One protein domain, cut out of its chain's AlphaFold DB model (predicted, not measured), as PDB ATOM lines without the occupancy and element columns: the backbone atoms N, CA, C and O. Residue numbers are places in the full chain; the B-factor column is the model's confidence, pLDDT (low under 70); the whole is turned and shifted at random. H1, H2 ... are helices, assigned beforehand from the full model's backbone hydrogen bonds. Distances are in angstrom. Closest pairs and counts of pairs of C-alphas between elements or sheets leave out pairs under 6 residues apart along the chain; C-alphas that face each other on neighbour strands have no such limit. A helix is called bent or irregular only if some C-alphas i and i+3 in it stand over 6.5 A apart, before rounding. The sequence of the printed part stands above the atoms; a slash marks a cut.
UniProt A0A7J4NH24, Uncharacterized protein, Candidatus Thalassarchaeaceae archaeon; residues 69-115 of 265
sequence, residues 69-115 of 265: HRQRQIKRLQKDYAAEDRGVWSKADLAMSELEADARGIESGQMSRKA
ATOM      1  N   HIS A  69      11.118  12.790 -21.687       85.06
ATOM      2  CA  HIS A  69      10.579  13.555 -20.564       85.06
ATOM      3  C   HIS A  69      10.173  12.635 -19.407       85.06
ATOM      4  O   HIS A  69      10.546  12.903 -18.262       85.06
ATOM      5  N   ARG A  70       9.510  11.510 -19.696       89.69
ATOM      6  CA  ARG A  70       9.155  10.505 -18.684       89.69
ATOM      7  C   ARG A  70      10.397   9.922 -18.009       89.69
ATOM      8  O   ARG A  70      10.479   9.914 -16.783       89.69
ATOM      9  N   GLN A  71      11.398   9.506 -18.783       88.88
ATOM     10  CA  GLN A  71      12.660   8.991 -18.242       88.88
ATOM     11  C   GLN A  71      13.403  10.043 -17.414       88.88
ATOM     12  O   GLN A  71      14.001   9.706 -16.393       88.88
ATOM     13  N   ARG A  72      13.361  11.321 -17.810       91.69
ATOM     14  CA  ARG A  72      13.969  12.412 -17.038       91.69
ATOM     15  C   ARG A  72      13.304  12.585 -15.674       91.69
ATOM     16  O   ARG A  72      14.024  12.789 -14.699       91.69
ATOM     17  N   GLN A  73      11.977  12.491 -15.598       91.31
ATOM     18  CA  GLN A  73      11.266  12.563 -14.318       91.31
ATOM     19  C   GLN A  73      11.547  11.329 -13.452       91.31
ATOM     20  O   GLN A  73      11.885  11.478 -12.282       91.31
ATOM     21  N   ILE A  74      11.539  10.125 -14.039       91.88
ATOM     22  CA  ILE A  74      11.887   8.886 -13.321       91.88
ATOM     23  C   ILE A  74      13.312   8.962 -12.753       91.88
ATOM     24  O   ILE A  74      13.533   8.628 -11.593       91.88
ATOM     25  N   LYS A  75      14.283   9.467 -13.524       94.25
ATOM     26  CA  LYS A  75      15.669   9.646 -13.052       94.25
ATOM     27  C   LYS A  75      15.792  10.655 -11.911       94.25
ATOM     28  O   LYS A  75      16.662  10.489 -11.064       94.25
ATOM     29  N   ARG A  76      14.959  11.702 -11.887       92.50
ATOM     30  CA  ARG A  76      14.924  12.661 -10.769       92.50
ATOM     31  C   ARG A  76      14.421  11.992  -9.491       92.50
ATOM     32  O   ARG A  76      15.070  12.126  -8.462       92.50
ATOM     33  N   LEU A  77      13.346  11.214  -9.598       92.75
ATOM     34  CA  LEU A  77      12.738  10.491  -8.476       92.75
ATOM     35  C   LEU A  77      13.571   9.291  -7.999       92.75
ATOM     36  O   LEU A  77      13.425   8.851  -6.868       92.75
ATOM     37  N   GLN A  78      14.487   8.771  -8.822       93.75
ATOM     38  CA  GLN A  78      15.334   7.627  -8.465       93.75
ATOM     39  C   GLN A  78      16.144   7.860  -7.181       93.75
ATOM     40  O   GLN A  78      16.389   6.916  -6.433       93.75
ATOM     41  N   LYS A  79      16.574   9.101  -6.918       90.94
ATOM     42  CA  LYS A  79      17.294   9.427  -5.683       90.94
ATOM     43  C   LYS A  79      16.384   9.297  -4.461       90.94
ATOM     44  O   LYS A  79      16.832   8.761  -3.452       90.94
ATOM     45  N   ASP A  80      15.147   9.760  -4.582       90.19
ATOM     46  CA  ASP A  80      14.164   9.750  -3.502       90.19
ATOM     47  C   ASP A  80      13.696   8.319  -3.226       90.19
ATOM     48  O   ASP A  80      13.745   7.893  -2.078       90.19
ATOM     49  N   TYR A  81      13.423   7.523  -4.269       89.69
ATOM     50  CA  TYR A  81      13.155   6.085  -4.125       89.69
ATOM     51  C   TYR A  81      14.329   5.340  -3.491       89.69
ATOM     52  O   TYR A  81      14.158   4.551  -2.572       89.69
ATOM     53  N   ALA A  82      15.561   5.642  -3.906       91.25
ATOM     54  CA  ALA A  82      16.726   5.019  -3.292       91.25
ATOM     55  C   ALA A  82      16.938   5.482  -1.835       91.25
ATOM     56  O   ALA A  82      17.627   4.805  -1.072       91.25
ATOM     57  N   ALA A  83      16.448   6.656  -1.439       87.50
ATOM     58  CA  ALA A  83      16.465   7.107  -0.048       87.50
ATOM     59  C   ALA A  83      15.344   6.437   0.767       87.50
ATOM     60  O   ALA A  83      15.571   6.045   1.911       87.50
ATOM     61  N   GLU A  84      14.179   6.234   0.158       88.56
ATOM     62  CA  GLU A  84      13.062   5.468   0.708       88.56
ATOM     63  C   GLU A  84      13.473   4.017   0.995       88.56
ATOM     64  O   GLU A  84      13.389   3.583   2.144       88.56
ATOM     65  N   ASP A  85      14.074   3.330   0.017       88.25
ATOM     66  CA  ASP A  85      14.596   1.960   0.154       88.25
ATOM     67  C   ASP A  85      15.670   1.838   1.248       88.25
ATOM     68  O   ASP A  85      15.829   0.799   1.889       88.25
ATOM     69  N   ARG A  86      16.429   2.914   1.497       87.19
ATOM     70  CA  ARG A  86      17.433   2.969   2.576       87.19
ATOM     71  C   ARG A  86      16.818   3.154   3.969       87.19
ATOM     72  O   ARG A  86      17.568   3.261   4.951       87.19
ATOM     73  N   GLY A  87      15.489   3.194   4.059       89.06
ATOM     74  CA  GLY A  87      14.744   3.328   5.302       89.06
ATOM     75  C   GLY A  87      14.908   4.705   5.933       89.06
ATOM     76  O   GLY A  87      15.011   4.811   7.150       89.06
ATOM     77  N   VAL A  88      15.007   5.771   5.131       84.69
ATOM     78  CA  VAL A  88      15.117   7.137   5.677       84.69
ATOM     79  C   VAL A  88      13.879   7.504   6.498       84.69
ATOM     80  O   VAL A  88      14.026   8.132   7.539       84.69
ATOM     81  N   TRP A  89      12.694   7.039   6.100       81.06
ATOM     82  CA  TRP A  89      11.446   7.263   6.834       81.06
ATOM     83  C   TRP A  89      11.424   6.526   8.173       81.06
ATOM     84  O   TRP A  89      11.173   7.142   9.198       81.06
ATOM     85  N   SER A  90      11.816   5.248   8.202       82.88
ATOM     86  CA  SER A  90      11.877   4.496   9.462       82.88
ATOM     87  C   SER A  90      12.941   5.037  10.419       82.88
ATOM     88  O   SER A  90      12.743   5.034  11.631       82.88
ATOM     89  N   LYS A  91      14.061   5.545   9.892       84.81
ATOM     90  CA  LYS A  91      15.085   6.229  10.696       84.81
ATOM     91  C   LYS A  91      14.619   7.594  11.196       84.81
ATOM     92  O   LYS A  91      14.959   7.951  12.318       84.81
ATOM     93  N   ALA A  92      13.875   8.345  10.386       83.62
ATOM     94  CA  ALA A  92      13.313   9.632  10.782       83.62
ATOM     95  C   ALA A  92      12.241   9.463  11.866       83.62
ATOM     96  O   ALA A  92      12.298  10.176  12.862       83.62
ATOM     97  N   ASP A  93      11.348   8.478  11.732       85.00
ATOM     98  CA  ASP A  93      10.343   8.152  12.752       85.00
ATOM     99  C   ASP A  93      11.003   7.724  14.069       85.00
ATOM    100  O   ASP A  93      10.587   8.154  15.143       85.00
ATOM    101  N   LEU A  94      12.082   6.932  14.000       84.12
ATOM    102  CA  LEU A  94      12.840   6.534  15.187       84.12
ATOM    103  C   LEU A  94      13.518   7.739  15.851       84.12
ATOM    104  O   LEU A  94      13.372   7.919  17.058       84.12
ATOM    105  N   ALA A  95      14.183   8.600  15.079       84.94
ATOM    106  CA  ALA A  95      14.802   9.818  15.601       84.94
ATOM    107  C   ALA A  95      13.767  10.789  16.197       84.94
ATOM    108  O   ALA A  95      14.020  11.409  17.227       84.94
ATOM    109  N   MET A  96      12.584  10.901  15.587       83.94
ATOM    110  CA  MET A  96      11.493  11.715  16.123       83.94
ATOM    111  C   MET A  96      10.942  11.115  17.419       83.94
ATOM    112  O   MET A  96      10.719  11.849  18.376       83.94
ATOM    113  N   SER A  97      10.812   9.788  17.497       85.38
ATOM    114  CA  SER A  97      10.393   9.105  18.726       85.38
ATOM    115  C   SER A  97      11.406   9.246  19.870       85.38
ATOM    116  O   SER A  97      11.006   9.375  21.025       85.38
ATOM    117  N   GLU A  98      12.705   9.271  19.558       87.31
ATOM    118  CA  GLU A  98      13.782   9.511  20.525       87.31
ATOM    119  C   GLU A  98      13.732  10.952  21.046       87.31
ATOM    120  O   GLU A  98      13.723  11.169  22.255       87.31
ATOM    121  N   LEU A  99      13.577  11.931  20.151       85.44
ATOM    122  CA  LEU A  99      13.407  13.336  20.528       85.44
ATOM    123  C   LEU A  99      12.120  13.578  21.333       85.44
ATOM    124  O   LEU A  99      12.129  14.368  22.276       85.44
ATOM    125  N   GLU A 100      11.018  12.898  21.006       85.44
ATOM    126  CA  GLU A 100       9.785  12.945  21.801       85.44
ATOM    127  C   GLU A 100       9.961  12.300  23.182       85.44
ATOM    128  O   GLU A 100       9.428  12.810  24.168       85.44
ATOM    129  N   ALA A 101      10.701  11.194  23.281       83.19
ATOM    130  CA  ALA A 101      11.006  10.558  24.558       83.19
ATOM    131  C   ALA A 101      11.886  11.461  25.438       83.19
ATOM    132  O   ALA A 101      11.592  11.630  26.626       83.19
ATOM    133  N   ASP A 102      12.895  12.102  24.849       82.19
ATOM    134  CA  ASP A 102      13.760  13.065  25.531       82.19
ATOM    135  C   ASP A 102      12.985  14.315  25.971       82.19
ATOM    136  O   ASP A 102      13.135  14.770  27.110       82.19
ATOM    137  N   ALA A 103      12.088  14.835  25.127       77.81
ATOM    138  CA  ALA A 103      11.210  15.948  25.483       77.81
ATOM    139  C   ALA A 103      10.284  15.589  26.662       77.81
ATOM    140  O   ALA A 103      10.228  16.328  27.649       77.81
ATOM    141  N   ARG A 104       9.645  14.410  26.637       70.75
ATOM    142  CA  ARG A 104       8.813  13.912  27.755       70.75
ATOM    143  C   ARG A 104       9.630  13.670  29.033       70.75
ATOM    144  O   ARG A 104       9.127  13.862  30.148       70.75
ATOM    145  N   GLY A 105      10.897  13.280  28.897       63.75
ATOM    146  CA  GLY A 105      11.846  13.158  30.006       63.75
ATOM    147  C   GLY A 105      12.170  14.503  30.666       63.75
ATOM    148  O   GLY A 105      12.354  14.571  31.884       63.75
ATOM    149  N   ILE A 106      12.176  15.594  29.893       59.25
ATOM    150  CA  ILE A 106      12.353  16.950  30.420       59.25
ATOM    151  C   ILE A 106      11.094  17.385  31.171       59.25
ATOM    152  O   ILE A 106      11.224  17.819  32.312       59.25
ATOM    153  N   GLU A 107       9.896  17.200  30.609       56.94
ATOM    154  CA  GLU A 107       8.616  17.565  31.248       56.94
ATOM    155  C   GLU A 107       8.432  16.912  32.629       56.94
ATOM    156  O   GLU A 107       8.024  17.572  33.587       56.94
ATOM    157  N   SER A 108       8.815  15.640  32.759       59.19
ATOM    158  CA  SER A 108       8.677  14.850  33.991       59.19
ATOM    159  C   SER A 108       9.895  14.904  34.932       59.19
ATOM    160  O   SER A 108       9.828  14.420  36.066       59.19
ATOM    161  N   GLY A 109      11.007  15.508  34.498       60.78
ATOM    162  CA  GLY A 109      12.285  15.514  35.208       60.78
ATOM    163  C   GLY A 109      12.561  16.774  36.036       60.78
ATOM    164  O   GLY A 109      12.087  17.871  35.773       60.78
ATOM    165  N   GLN A 110      13.444  16.649  37.027       55.62
ATOM    166  CA  GLN A 110      13.884  17.721  37.940       55.62
ATOM    167  C   GLN A 110      14.460  18.969  37.224       55.62
ATOM    168  O   GLN A 110      14.562  20.045  37.821       55.62
ATOM    169  N   MET A 111      14.811  18.842  35.939       55.09
ATOM    170  CA  MET A 111      15.305  19.921  35.083       55.09
ATOM    171  C   MET A 111      14.182  20.812  34.522       55.09
ATOM    172  O   MET A 111      14.430  22.011  34.384       55.09
ATOM    173  N   SER A 112      12.949  20.313  34.304       61.62
ATOM    174  CA  SER A 112      11.806  21.195  33.996       61.62
ATOM    175  C   SER A 112      11.438  22.047  35.192       61.62
ATOM    176  O   SER A 112      11.162  23.222  35.013       61.62
ATOM    177  N   ARG A 113      11.517  21.522  36.423       61.03
ATOM    178  CA  ARG A 113      11.258  22.313  37.639       61.03
ATOM    179  C   ARG A 113      12.277  23.432  37.831       61.03
ATOM    180  O   ARG A 113      11.882  24.525  38.209       61.03
ATOM    181  N   LYS A 114      13.562  23.195  37.535       65.25
ATOM    182  CA  LYS A 114      14.597  24.248  37.548       65.25
ATOM    183  C   LYS A 114      14.429  25.256  36.405       65.25
ATOM    184  O   LYS A 114      14.710  26.432  36.610       65.25
ATOM    185  N   ALA A 115      13.988  24.823  35.222       65.00
ATOM    186  CA  ALA A 115      13.692  25.718  34.099       65.00
ATOM    187  C   ALA A 115      12.421  26.554  34.350       65.00
ATOM    188  O   ALA A 115      12.451  27.764  34.167       65.00
TER     189      ALA A 115
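AT A GLANCE: This is residues 69 to 115 of the 265 residues of an uncharacterized protein of Candidatus Thalassarchaeaceae archaeon (UniProt A0A7J4NH24). A long, thin rod is made by two helices, H1 and H2, set end to end in a wide, open V, with the short helix H3 turned sideways at the far end of H2. No helix touches another, and there is no packed core. The printed part has 47 residues with three named helices in the order H1, H2, H3 and no named strand, and its class is all helix. It is extended, with a radius of gyration of the C-alphas of 19.0 A, and spans 59 by 17 by 8 A.

HOW THE PARTS SIT: H2, residues 88 to 108, is the longest helix. H3, residues 110 to 115, is close to H2 but not clearly touching it; their closest C-alphas, those of Ile 106 and Ser 112, are 5.6 A apart. Their lines are about perpendicular, at 84 degrees. H1, residues 69 to 85, and H2 meet only through their link. H1 and H3 are apart. Every O i to N i+4 pair is within hydrogen-bond range in H2 and H3, and 11 of 13 are in H1.

IN THESE COORDINATES: H2 runs 30.0 A from C-alpha 88 at (15.117, 7.137, 5.677) to C-alpha 108. H1 runs 24.1 A from C-alpha 69 at (10.579, 13.555, -20.564) to C-alpha 85. It has a kink of 38 degrees near residue 79, and is neither bent nor irregular, but only just: C-alphas 76 and 79 are 6.5 A apart. H3 measures 8.9 A and ends with C-alpha 115 at (13.692, 25.718, 34.099).

THE WHOLE: The two C-alphas farthest apart, those of His 69 and Lys 114, are 59.2 A apart. The printed part has no cut, and the links H1 to H2 and H2 to H3 are tight. Residues 69 to 79, 81 to 87, 89 to 105 and 107 to 114 stand free. The mean pLDDT of the printed part is 80.6, and residues 105 to 115 are under 70.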